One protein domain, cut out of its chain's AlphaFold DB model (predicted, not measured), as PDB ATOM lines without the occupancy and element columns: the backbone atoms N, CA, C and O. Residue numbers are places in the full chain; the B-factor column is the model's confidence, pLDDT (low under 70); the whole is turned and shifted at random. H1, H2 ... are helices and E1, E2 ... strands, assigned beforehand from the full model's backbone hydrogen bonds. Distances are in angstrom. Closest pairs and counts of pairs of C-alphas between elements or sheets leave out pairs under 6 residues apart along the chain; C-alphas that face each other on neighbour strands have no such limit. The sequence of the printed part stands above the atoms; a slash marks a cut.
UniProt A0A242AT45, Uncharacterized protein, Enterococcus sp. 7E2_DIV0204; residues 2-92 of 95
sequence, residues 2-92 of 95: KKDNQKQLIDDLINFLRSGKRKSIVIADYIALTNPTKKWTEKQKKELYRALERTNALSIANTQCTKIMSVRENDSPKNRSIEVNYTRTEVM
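Overview. This is residues 2 to 92 of the 95 residues of an uncharacterized protein of Enterococcus sp. 7E2_DIV0204 (UniProt A0A242AT45). A long, twisted hairpin, E2 and E3, reaches from a small head where H1, H2 and H3 gather and short E1 pairs with E3. The printed part has 91 residues, ordered H1 E1 H2 H3 E2 E3 with unnamed links; the sheet E1 E3 E2 is antiparallel, the class mixed. It is loose, radius of gyration of the C-alphas 16.3 A, spanning 48 by 24 by 24 A.

Along the chain. E3, residues 76 to 92, is 44.6 A long, ending at C-alpha 92 (-2.186, 13.651, -8.274). E2, residues 58 to 73, 41.3 A, bends by 54 degrees at residue 61. E1 is residues 24 to 26. H1, residues 3 to 19, begins at C-alpha 3 (-13.153, 32.661, -11.566); H2 is 27 to 38, H3 42 to 52.

Arrangement. Within hydrogen-bond range are N 65 and O 86 of E2 and E3, 2.8 A, and N 25 and O 91 of E1 and E3, 2.9 A. H1 touches H3, closest C-alphas Gln 6 and Ala 51, 5.4 A. H2 only grazes the sheet with residues 27 to 32. O i to N i+4 pairs are all within range in H1 and H3, 6 of 8 in H2.

Size, cuts and confidence. The printed part has no cut; its links are tight. Residues 2 to 4 and 76 to 77 have pLDDT under 70.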
ATOM      1  N   LYS A   2     -13.405  36.337 -13.961       53.31
ATOM      2  CA  LYS A   2     -12.058  35.836 -13.560       53.31
ATOM      3  C   LYS A   2     -12.032  34.449 -12.880       53.31
ATOM      4  O   LYS A   2     -10.981  33.822 -12.908       53.31
ATOM      5  N   LYS A   3     -13.130  33.958 -12.284       55.62
ATOM      6  CA  LYS A   3     -13.153  32.661 -11.566       55.62
ATOM      7  C   LYS A   3     -13.372  31.449 -12.483       55.62
ATOM      8  O   LYS A   3     -12.757  30.412 -12.256       55.62
ATOM      9  N   ASP A   4     -14.161  31.601 -13.544       66.81
ATOM     10  CA  ASP A   4     -14.574  30.469 -14.390       66.81
ATOM     11  C   ASP A   4     -13.414  29.865 -15.192       66.81
ATOM     12  O   ASP A   4     -13.336  28.652 -15.361       66.81
ATOM     13  N   ASN A   5     -12.443  30.692 -15.594       79.94
ATOM     14  CA  ASN A   5     -11.296  30.232 -16.379       79.94
ATOM     15  C   ASN A   5     -10.338  29.348 -15.562       79.94
ATOM     16  O   ASN A   5      -9.800  28.373 -16.071       79.94
ATOM     17  N   GLN A   6     -10.137  29.663 -14.275       85.38
ATOM     18  CA  GLN A   6      -9.263  28.873 -13.398       85.38
ATOM     19  C   GLN A   6      -9.865  27.504 -13.091       85.38
ATOM     20  O   GLN A   6      -9.155  26.504 -13.125       85.38
ATOM     21  N   LYS A   7     -11.177  27.460 -12.835       88.38
ATOM     22  CA  LYS A   7     -11.894  26.204 -12.618       88.38
ATOM     23  C   LYS A   7     -11.818  25.311 -13.858       88.38
ATOM     24  O   LYS A   7     -11.428  24.158 -13.734       88.38
ATOM     25  N   GLN A   8     -12.062  25.873 -15.045       90.94
ATOM     26  CA  GLN A   8     -11.973  25.125 -16.301       90.94
ATOM     27  C   GLN A   8     -10.585  24.504 -16.518       90.94
ATOM     28  O   GLN A   8     -10.481  23.357 -16.937       90.94
ATOM     29  N   LEU A   9      -9.507  25.229 -16.199       93.12
ATOM     30  CA  LEU A   9      -8.144  24.703 -16.334       93.12
ATOM     31  C   LEU A   9      -7.883  23.494 -15.421       93.12
ATOM     32  O   LEU A   9      -7.202  22.557 -15.839       93.12
ATOM     33  N   ILE A  10      -8.429  23.503 -14.202       94.50
ATOM     34  CA  ILE A  10      -8.343  22.370 -13.271       94.50
ATOM     35  C   ILE A  10      -9.211  21.205 -13.741       94.50
ATOM     36  O   ILE A  10      -8.738  20.070 -13.757       94.50
ATOM     37  N   ASP A  11     -10.440  21.476 -14.175       93.38
ATOM     38  CA  ASP A  11     -11.355  20.449 -14.675       93.38
ATOM     39  C   ASP A  11     -10.769  19.749 -15.913       93.38
ATOM     40  O   ASP A  11     -10.772  18.522 -16.003       93.38
ATOM     41  N   ASP A  12     -10.162  20.504 -16.830       93.69
ATOM     42  CA  ASP A  12      -9.476  19.956 -18.002       93.69
ATOM     43  C   ASP A  12      -8.277  19.075 -17.627       93.69
ATOM     44  O   ASP A  12      -8.020  18.056 -18.272       93.69
ATOM     45  N   LEU A  13      -7.517  19.467 -16.603       95.12
ATOM     46  CA  LEU A  13      -6.393  18.690 -16.087       95.12
ATOM     47  C   LEU A  13      -6.875  17.384 -15.437       95.12
ATOM     48  O   LEU A  13      -6.331  16.316 -15.723       95.12
ATOM     49  N   ILE A  14      -7.933  17.441 -14.627       94.50
ATOM     50  CA  ILE A  14      -8.565  16.258 -14.027       94.50
ATOM     51  C   ILE A  14      -9.086  15.319 -15.122       94.50
ATOM     52  O   ILE A  14      -8.833  14.114 -15.078       94.50
ATOM     53  N   ASN A  15      -9.763  15.857 -16.136       94.19
ATOM     54  CA  ASN A  15     -10.275  15.081 -17.266       94.19
ATOM     55  C   ASN A  15      -9.150  14.433 -18.077       94.19
ATOM     56  O   ASN A  15      -9.272  13.283 -18.504       94.19
ATOM     57  N   PHE A  16      -8.025  15.124 -18.250       94.75
ATOM     58  CA  PHE A  16      -6.841  14.560 -18.892       94.75
ATOM     59  C   PHE A  16      -6.246  13.392 -18.091       94.75
ATOM     60  O   PHE A  16      -5.890  12.361 -18.667       94.75
ATOM     61  N   LEU A  17      -6.160  13.522 -16.762       94.56
ATOM     62  CA  LEU A  17      -5.682  12.448 -15.888       94.56
ATOM     63  C   LEU A  17      -6.613  11.232 -15.949       94.56
ATOM     64  O   LEU A  17      -6.155  10.114 -16.185       94.56
ATOM     65  N   ARG A  18      -7.926  11.456 -15.828       93.56
ATOM     66  CA  ARG A  18      -8.946  10.397 -15.868       93.56
ATOM     67  C   ARG A  18      -8.993   9.678 -17.215       93.56
ATOM     68  O   ARG A  18      -8.926   8.453 -17.245       93.56
ATOM     69  N   SER A  19      -9.058  10.419 -18.321       93.31
ATOM     70  CA  SER A  19      -9.120   9.828 -19.668       93.31
ATOM     71  C   SER A  19      -7.846   9.059 -20.023       93.31
ATOM     72  O   SER A  19      -7.917   7.996 -20.632       93.31
ATOM     73  N   GLY A  20      -6.685   9.537 -19.568       89.38
ATOM     74  CA  GLY A  20      -5.413   8.835 -19.720       89.38
ATOM     75  C   GLY A  20      -5.174   7.697 -18.724       89.38
ATOM     76  O   GLY A  20      -4.102   7.101 -18.776       89.38
ATOM     77  N   LYS A  21      -6.108   7.422 -17.797       89.38
ATOM     78  CA  LYS A  21      -5.925   6.494 -16.660       89.38
ATOM     79  C   LYS A  21      -4.634   6.767 -15.865       89.38
ATOM     80  O   LYS A  21      -3.981   5.846 -15.374       89.38
ATOM     81  N   ARG A  22      -4.249   8.041 -15.743       91.81
ATOM     82  CA  ARG A  22      -3.042   8.496 -15.040       91.81
ATOM     83  C   ARG A  22      -3.396   8.893 -13.612       91.81
ATOM     84  O   ARG A  22      -4.337   9.652 -13.398       91.81
ATOM     85  N   LYS A  23      -2.619   8.411 -12.641       91.19
ATOM     86  CA  LYS A  23      -2.777   8.797 -11.228       91.19
ATOM     87  C   LYS A  23      -2.134  10.150 -10.926       91.19
ATOM     88  O   LYS A  23      -2.717  10.934 -10.183       91.19
ATOM     89  N   SER A  24      -0.979  10.431 -11.532       95.25
ATOM     90  CA  SER A  24      -0.260  11.698 -11.396       95.25
ATOM     91  C   SER A  24       0.325  12.180 -12.724       95.25
ATOM     92  O   SER A  24       0.397  11.427 -13.702       95.25
ATOM     93  N   ILE A  25       0.708  13.457 -12.766       96.88
ATOM     94  CA  ILE A  25       1.499  14.033 -13.852       96.88
ATOM     95  C   ILE A  25       2.291  15.257 -13.386       96.88
ATOM     96  O   ILE A  25       1.842  16.023 -12.533       96.88
ATOM     97  N   VAL A  26       3.446  15.491 -14.006       96.12
ATOM     98  CA  VAL A  26       4.159  16.768 -13.909       96.12
ATOM     99  C   VAL A  26       3.450  17.815 -14.758       96.12
ATOM    100  O   VAL A  26       3.154  17.587 -15.928       96.12
ATOM    101  N   ILE A  27       3.231  19.010 -14.216       96.12
ATOM    102  CA  ILE A  27       2.515  20.069 -14.944       96.12
ATOM    103  C   ILE A  27       3.236  20.488 -16.229       96.12
ATOM    104  O   ILE A  27       2.583  20.744 -17.240       96.12
ATOM    105  N   ALA A  28       4.571  20.498 -16.229       93.69
ATOM    106  CA  ALA A  28       5.353  20.757 -17.435       93.69
ATOM    107  C   ALA A  28       5.078  19.718 -18.541       93.69
ATOM    108  O   ALA A  28       4.879  20.101 -19.694       93.69
ATOM    109  N   ASP A  29       4.974  18.435 -18.182       95.00
ATOM    110  CA  ASP A  29       4.675  17.350 -19.123       95.00
ATOM    111  C   ASP A  29       3.233  17.442 -19.629       95.00
ATOM    112  O   ASP A  29       2.982  17.294 -20.822       95.00
ATOM    113  N   TYR A  30       2.277  17.763 -18.751       95.88
ATOM    114  CA  TYR A  30       0.891  18.025 -19.149       95.88
ATOM    115  C   TYR A  30       0.801  19.150 -20.187       95.88
ATOM    116  O   TYR A  30       0.147  18.996 -21.224       95.88
ATOM    117  N   ILE A  31       1.479  20.275 -19.933       95.38
ATOM    118  CA  ILE A  31       1.524  21.407 -20.859       95.38
ATOM    119  C   ILE A  31       2.154  20.964 -22.179       95.38
ATOM    120  O   ILE A  31       1.575  21.233 -23.224       95.38
ATOM    121  N   ALA A  32       3.287  20.256 -22.153       94.06
ATOM    122  CA  ALA A  32       3.965  19.789 -23.361       94.06
ATOM    123  C   ALA A  32       3.085  18.848 -24.203       94.06
ATOM    124  O   ALA A  32       2.947  19.054 -25.408       94.06
ATOM    125  N   LEU A  33       2.428  17.871 -23.568       94.62
ATOM    126  CA  LEU A  33       1.553  16.898 -24.231       94.62
ATOM    127  C   LEU A  33       0.290  17.533 -24.821       94.62
ATOM    128  O   LEU A  33      -0.223  17.063 -25.833       94.62
ATOM    129  N   THR A  34      -0.222  18.596 -24.201       93.75
ATOM    130  CA  THR A  34      -1.437  19.287 -24.663       93.75
ATOM    131  C   THR A  34      -1.147  20.528 -25.505       93.75
ATOM    132  O   THR A  34      -2.066  21.097 -26.088       93.75
ATOM    133  N   ASN A  35       0.111  20.959 -25.626       90.50
ATOM    134  CA  ASN A  35       0.471  22.147 -26.395       90.50
ATOM    135  C   ASN A  35       0.088  22.086 -27.882       90.50
ATOM    136  O   ASN A  35      -0.421  23.097 -28.372       90.50
ATOM    137  N   PRO A  36       0.249  20.951 -28.595       90.25
ATOM    138  CA  PRO A  36      -0.138  20.864 -30.003       90.25
ATOM    139  C   PRO A  36      -1.620  21.175 -30.246       90.25
ATOM    140  O   PRO A  36      -1.971  21.708 -31.294       90.25
ATOM    141  N   THR A  37      -2.484  20.881 -29.269       87.56
ATOM    142  CA  THR A  37      -3.938  21.051 -29.388       87.56
ATOM    143  C   THR A  37      -4.439  22.340 -28.737       87.56
ATOM    144  O   THR A  37      -5.213  23.069 -29.351       87.56
ATOM    145  N   LYS A  38      -3.988  22.663 -27.517       85.31
ATOM    146  CA  LYS A  38      -4.465  23.823 -26.741       85.31
ATOM    147  C   LYS A  38      -3.749  25.139 -27.039       85.31
ATOM    148  O   LYS A  38      -4.309  26.181 -26.717       85.31
ATOM    149  N   LYS A  39      -2.533  25.104 -27.606       89.75
ATOM    150  CA  LYS A  39      -1.663  26.281 -27.815       89.75
ATOM    151  C   LYS A  39      -1.536  27.147 -26.550       89.75
ATOM    152  O   LYS A  39      -2.093  28.240 -26.463       89.75
ATOM    153  N   TRP A  40      -0.800  26.659 -25.553       91.75
ATOM    154  CA  TRP A  40      -0.708  27.321 -24.248       91.75
ATOM    155  C   TRP A  40      -0.053  28.701 -24.323       91.75
ATOM    156  O   TRP A  40       1.133  28.825 -24.629       91.75
ATOM    157  N   THR A  41      -0.791  29.732 -23.919       93.06
ATOM    158  CA  THR A  41      -0.227  31.063 -23.665       93.06
ATOM    159  C   THR A  41       0.432  31.133 -22.287       93.06
ATOM    160  O   THR A  41       0.019  30.455 -21.342       93.06
ATOM    161  N   GLU A  42       1.411  32.024 -22.121       92.06
ATOM    162  CA  GLU A  42       2.053  32.264 -20.819       92.06
ATOM    163  C   GLU A  42       1.053  32.682 -19.731       92.06
ATOM    164  O   GLU A  42       1.192  32.310 -18.564       92.06
ATOM    165  N   LYS A  43      -0.008  33.405 -20.110       92.12
ATOM    166  CA  LYS A  43      -1.094  33.767 -19.194       92.12
ATOM    167  C   LYS A  43      -1.843  32.531 -18.693       92.12
ATOM    168  O   LYS A  43      -2.037  32.408 -17.487       92.12
ATOM    169  N   GLN A  44      -2.220  31.610 -19.583       92.31
ATOM    170  CA  GLN A  44      -2.914  30.374 -19.200       92.31
ATOM    171  C   GLN A  44      -2.046  29.481 -18.316       92.31
ATOM    172  O   GLN A  44      -2.544  28.939 -17.334       92.31
ATOM    173  N   LYS A  45      -0.743  29.372 -18.610       93.56
ATOM    174  CA  LYS A  45       0.191  28.626 -17.754       93.56
ATOM    175  C   LYS A  45       0.214  29.213 -16.340       93.56
ATOM    176  O   LYS A  45       0.013  28.486 -15.372       93.56
ATOM    177  N   LYS A  46       0.373  30.537 -16.210       92.44
ATOM    178  CA  LYS A  46       0.340  31.232 -14.907       92.44
ATOM    179  C   LYS A  46      -0.994  31.055 -14.181       92.44
ATOM    180  O   LYS A  46      -1.011  30.893 -12.964       92.44
ATOM    181  N   GLU A  47      -2.110  31.104 -14.904       93.31
ATOM    182  CA  GLU A  47      -3.435  30.880 -14.324       93.31
ATOM    183  C   GLU A  47      -3.617  29.443 -13.832       93.31
ATOM    184  O   GLU A  47      -4.173  29.275 -12.750       93.31
ATOM    185  N   LEU A  48      -3.093  28.442 -14.549       94.44
ATOM    186  CA  LEU A  48      -3.096  27.046 -14.110       94.44
ATOM    187  C   LEU A  48      -2.317  26.877 -12.801       94.44
ATOM    188  O   LEU A  48      -2.873  26.346 -11.846       94.44
ATOM    189  N   TYR A  49      -1.079  27.377 -12.713       93.12
ATOM    190  CA  TYR A  49      -0.290  27.288 -11.474       93.12
ATOM    191  C   TYR A  49      -0.997  27.948 -10.280       93.12
ATOM    192  O   TYR A  49      -1.077  27.364  -9.205       93.12
ATOM    193  N   ARG A  50      -1.609  29.123 -10.479       92.00
ATOM    194  CA  ARG A  50      -2.414  29.785  -9.434       92.00
ATOM    195  C   ARG A  50      -3.677  29.011  -9.062       92.00
ATOM    196  O   ARG A  50      -4.140  29.111  -7.931       92.00
ATOM    197  N   ALA A  51      -4.291  28.328 -10.025       92.38
ATOM    198  CA  ALA A  51      -5.473  27.512  -9.777       92.38
ATOM    199  C   ALA A  51      -5.110  26.250  -8.982       92.38
ATOM    200  O   ALA A  51      -5.876  25.849  -8.112       92.38
ATOM    201  N   LEU A  52      -3.927  25.679  -9.235       92.88
ATOM    202  CA  LEU A  52      -3.393  24.549  -8.481       92.88
ATOM    203  C   LEU A  52      -3.217  24.910  -7.004       92.88
ATOM    204  O   LEU A  52      -3.776  24.239  -6.153       92.88
ATOM    205  N   GLU A  53      -2.575  26.031  -6.678       88.81
ATOM    206  CA  GLU A  53      -2.399  26.466  -5.276       88.81
ATOM    207  C   GLU A  53      -3.710  26.637  -4.484       88.81
ATOM    208  O   GLU A  53      -3.691  26.701  -3.258       88.81
ATOM    209  N   ARG A  54      -4.851  26.754  -5.170       88.06
ATOM    210  CA  ARG A  54      -6.163  27.023  -4.566       88.06
ATOM    211  C   ARG A  54      -7.122  25.844  -4.634       88.06
ATOM    212  O   ARG A  54      -8.231  25.953  -4.110       88.06
ATOM    213  N   THR A  55      -6.760  24.774  -5.335       87.81
ATOM    214  CA  THR A  55      -7.649  23.628  -5.509       87.81
ATOM    215  C   THR A  55      -7.406  22.588  -4.429       87.81
ATOM    216  O   THR A  55      -6.270  22.229  -4.148       87.81
ATOM    217  N   ASN A  56      -8.496  22.053  -3.883       88.31
ATOM    218  CA  ASN A  56      -8.471  20.889  -2.996       88.31
ATOM    219  C   ASN A  56      -8.811  19.593  -3.749       88.31
ATOM    220  O   ASN A  56      -8.993  18.560  -3.124       88.31
ATOM    221  N   ALA A  57      -8.969  19.645  -5.078       88.31
ATOM    222  CA  ALA A  57      -9.338  18.482  -5.893       88.31
ATOM    223  C   ALA A  57      -8.130  17.615  -6.298       88.31
ATOM    224  O   ALA A  57      -8.299  16.501  -6.792       88.31
ATOM    225  N   LEU A  58      -6.915  18.138  -6.131       91.81
ATOM    226  CA  LEU A  58      -5.664  17.487  -6.502       91.81
ATOM    227  C   LEU A  58      -4.695  17.567  -5.325       91.81
ATOM    228  O   LEU A  58      -4.603  18.601  -4.670       91.81
ATOM    229  N   SER A  59      -3.941  16.496  -5.098       93.56
ATOM    230  CA  SER A  59      -2.743  16.554  -4.264       93.56
ATOM    231  C   SER A  59      -1.610  17.163  -5.083       93.56
ATOM    232  O   SER A  59      -1.444  16.815  -6.255       93.56
ATOM    233  N   ILE A  60      -0.852  18.083  -4.492       94.38
ATOM    234  CA  ILE A  60       0.193  18.843  -5.180       94.38
ATOM    235  C   ILE A  60       1.509  18.636  -4.443       94.38
ATOM    236  O   ILE A  60       1.623  18.943  -3.259       94.38
ATOM    237  N   ALA A  61       2.515  18.157  -5.170       94.06
ATOM    238  CA  ALA A  61       3.874  18.003  -4.684       94.06
ATOM    239  C   ALA A  61       4.804  18.944  -5.456       94.06
ATOM    240  O   ALA A  61       4.909  18.879  -6.681       94.06
ATOM    241  N   ASN A  62       5.504  19.813  -4.728       93.69
ATOM    242  CA  ASN A  62       6.521  20.700  -5.282       93.69
ATOM    243  C   ASN A  62       7.901  20.196  -4.860       93.69
ATOM    244  O   ASN A  62       8.199  20.130  -3.672       93.69
ATOM    245  N   THR A  63       8.738  19.848  -5.833       94.25
ATOM    246  CA  THR A  63      10.113  19.388  -5.600       94.25
ATOM    247  C   THR A  63      11.086  20.423  -6.146       94.25
ATOM    248  O   THR A  63      10.951  20.841  -7.296       94.25
ATOM    249  N   GLN A  64      12.060  20.849  -5.341       95.19
ATOM    250  CA  GLN A  64      13.169  21.668  -5.833       95.19
ATOM    251  C   GLN A  64      14.114  20.789  -6.651       95.19
ATOM    252  O   GLN A  64      14.467  19.685  -6.239       95.19
ATOM    253  N   CYS A  65      14.487  21.258  -7.833       91.62
ATOM    254  CA  CYS A  65      15.344  20.543  -8.760       91.62
ATOM    255  C   CYS A  65      16.432  21.471  -9.282       91.62
ATOM    256  O   CYS A  65      16.233  22.675  -9.437       91.62
ATOM    257  N   THR A  66      17.562  20.869  -9.623       92.94
ATOM    258  CA  THR A  66      18.730  21.569 -10.137       92.94
ATOM    259  C   THR A  66      19.084  20.983 -11.493       92.94
ATOM    260  O   THR A  66      19.128  19.763 -11.662       92.94
ATOM    261  N   LYS A  67      19.315  21.842 -12.485       91.50
ATOM    262  CA  LYS A  67      19.739  21.434 -13.824       91.50
ATOM    263  C   LYS A  67      20.913  22.277 -14.288       91.50
ATOM    264  O   LYS A  67      20.841  23.501 -14.293       91.50
ATOM    265  N   ILE A  68      21.959  21.607 -14.756       91.88
ATOM    266  CA  ILE A  68      23.070  22.265 -15.438       91.88
ATOM    267  C   ILE A  68      22.633  22.566 -16.874       91.88
ATOM    268  O   ILE A  68      22.206  21.674 -17.611       91.88
ATOM    269  N   MET A  69      22.713  23.833 -17.268       87.44
ATOM    270  CA  MET A  69      22.391  24.299 -18.613       87.44
ATOM    271  C   MET A  69      23.600  24.987 -19.234       87.44
ATOM    272  O   MET A  69      24.246  25.820 -18.605       87.44
ATOM    273  N   SER A  70      23.889  24.664 -20.491       87.56
ATOM    274  CA  SER A  70      24.870  25.406 -21.281       87.56
ATOM    275  C   SER A  70      24.217  26.666 -21.832       87.56
ATOM    276  O   SER A  70      23.192  26.589 -22.510       87.56
ATOM    277  N   VAL A  71      24.814  27.820 -21.558       83.88
ATOM    278  CA  VAL A  71      24.419  29.104 -22.143       83.88
ATOM    279  C   VAL A  71      25.556  29.643 -22.996       83.88
ATOM    280  O   VAL A  71      26.732  29.546 -22.636       83.88
ATOM    281  N   ARG A  72      25.177  30.197 -24.147       79.56
ATOM    282  CA  ARG A  72      26.084  30.887 -25.056       79.56
ATOM    283  C   ARG A  72      26.203  32.333 -24.599       79.56
ATOM    284  O   ARG A  72      25.182  32.978 -24.365       79.56
ATOM    285  N   GLU A  73      27.420  32.831 -24.450       75.12
ATOM    286  CA  GLU A  73      27.625  34.261 -24.242       75.12
ATOM    287  C   GLU A  73      27.454  34.980 -25.585       75.12
ATOM    288  O   GLU A  73      27.966  34.529 -26.606       75.12
ATOM    289  N   ASN A  74      26.703  36.082 -25.609       70.94
ATOM    290  CA  ASN A  74      26.522  36.853 -26.844       70.94
ATOM    291  C   ASN A  74      27.834  37.514 -27.300       70.94
ATOM    292  O   ASN A  74      28.032  37.701 -28.496       70.94
ATOM    293  N   ASP A  75      28.738  37.795 -26.357       71.75
ATOM    294  CA  ASP A  75      29.986  38.521 -26.600       71.75
ATOM    295  C   ASP A  75      31.214  37.602 -26.727       71.75
ATOM    296  O   ASP A  75      32.324  38.072 -26.977       71.75
ATOM    297  N   SER A  76      31.054  36.282 -26.555       60.91
ATOM    298  CA  SER A  76      32.164  35.334 -26.668       60.91
ATOM    299  C   SER A  76      31.706  33.966 -27.194       60.91
ATOM    300  O   SER A  76      30.642  33.472 -26.827       60.91
ATOM    301  N   PRO A  77      32.507  33.274 -28.027       63.44
ATOM    302  CA  PRO A  77      32.163  31.940 -28.520       63.44
ATOM    303  C   PRO A  77      32.277  30.844 -27.443       63.44
ATOM    304  O   PRO A  77      32.190  29.659 -27.771       63.44
ATOM    305  N   LYS A  78      32.493  31.197 -26.166       73.00
ATOM    306  CA  LYS A  78      32.617  30.229 -25.076       73.00
ATOM    307  C   LYS A  78      31.236  29.855 -24.541       73.00
ATOM    308  O   LYS A  78      30.412  30.703 -24.212       73.00
ATOM    309  N   ASN A  79      31.004  28.551 -24.423       78.38
ATOM    310  CA  ASN A  79      29.862  28.028 -23.686       78.38
ATOM    311  C   ASN A  79      30.223  27.996 -22.204       78.38
ATOM    312  O   ASN A  79      31.228  27.388 -21.833       78.38
ATOM    313  N   ARG A  80      29.390  28.607 -21.361       82.75
ATOM    314  CA  ARG A  80      29.478  28.433 -19.909       82.75
ATOM    315  C   ARG A  80      28.339  27.547 -19.430       82.75
ATOM    316  O   ARG A  80      27.208  27.651 -19.911       82.75
ATOM    317  N   SER A  81      28.638  26.680 -18.474       87.25
ATOM    318  CA  SER A  81      27.625  25.913 -17.760       87.25
ATOM    319  C   SER A  81      27.120  26.746 -16.591       87.25
ATOM    320  O   SER A  81      27.913  27.237 -15.791       87.25
ATOM    321  N   ILE A  82      25.807  26.920 -16.507       89.69
ATOM    322  CA  ILE A  82      25.144  27.529 -15.358       89.69
ATOM    323  C   ILE A  82      24.301  26.484 -14.647       89.69
ATOM    324  O   ILE A  82      23.732  25.587 -15.272       89.69
ATOM    325  N   GLU A  83      24.203  26.628 -13.336       93.31
ATOM    326  CA  GLU A  83      23.256  25.880 -12.532       93.31
ATOM    327  C   GLU A  83      21.921  26.629 -12.496       93.31
ATOM    328  O   GLU A  83      21.865  27.813 -12.161       93.31
ATOM    329  N   VAL A  84      20.841  25.947 -12.870       91.94
ATOM    330  CA  VAL A  84      19.482  26.486 -12.837       91.94
ATOM    331  C   VAL A  84      18.674  25.710 -11.810       91.94
ATOM    332  O   VAL A  84      18.425  24.515 -11.976       91.94
ATOM    333  N   ASN A  85      18.233  26.417 -10.774       93.38
ATOM    334  CA  ASN A  85      17.320  25.896  -9.765       93.38
ATOM    335  C   ASN A  85      15.873  26.174 -10.182       93.38
ATOM    336  O   ASN A  85      15.536  27.292 -10.578       93.38
ATOM    337  N   TYR A  86      15.019  25.153 -10.133       89.69
ATOM    338  CA  TYR A  86      13.620  25.246 -10.543       89.69
ATOM    339  C   TYR A  86      12.713  24.341  -9.707       89.69
ATOM    340  O   TYR A  86      13.113  23.281  -9.232       89.69
ATOM    341  N   THR A  87      11.446  24.735  -9.583       92.44
ATOM    342  CA  THR A  87      10.421  23.922  -8.921       92.44
ATOM    343  C   THR A  87       9.743  23.002  -9.934       92.44
ATOM    344  O   THR A  87       9.150  23.466 -10.909       92.44
ATOM    345  N   ARG A  88       9.783  21.691  -9.690       93.31
ATOM    346  CA  ARG A  88       8.976  20.685 -10.389       93.31
ATOM    347  C   ARG A  88       7.667  20.482  -9.629       93.31
ATOM    348  O   ARG A  88       7.680  19.989  -8.504       93.31
ATOM    349  N   THR A  89       6.550  20.840 -10.258       95.50
ATOM    350  CA  THR A  89       5.202  20.624  -9.712       95.50
ATOM    351  C   THR A  89       4.594  19.360 -10.300       95.50
ATOM    352  O   THR A  89       4.382  19.264 -11.513       95.50
ATOM    353  N   GLU A  90       4.294  18.404  -9.430       95.81
ATOM    354  CA  GLU A  90       3.558  17.185  -9.737       95.81
ATOM    355  C   GLU A  90       2.184  17.235  -9.074       95.81
ATOM    356  O   GLU A  90       2.038  17.695  -7.941       95.81
ATOM    357  N   VAL A  91       1.167  16.783  -9.801       95.62
ATOM    358  CA  VAL A  91      -0.212  16.735  -9.319       95.62
ATOM    359  C   VAL A  91      -0.740  15.318  -9.366       95.62
ATOM    360  O   VAL A  91      -0.412  14.562 -10.280       95.62
ATOM    361  N   MET A  92      -1.590  14.973  -8.408       95.12
ATOM    362  CA  MET A  92      -2.186  13.651  -8.274       95.12
ATOM    363  C   MET A  92      -3.685  13.766  -7.996       95.12
ATOM    364  O   MET A  92      -4.120  14.648  -7.254       95.12
TER     365      MET A  92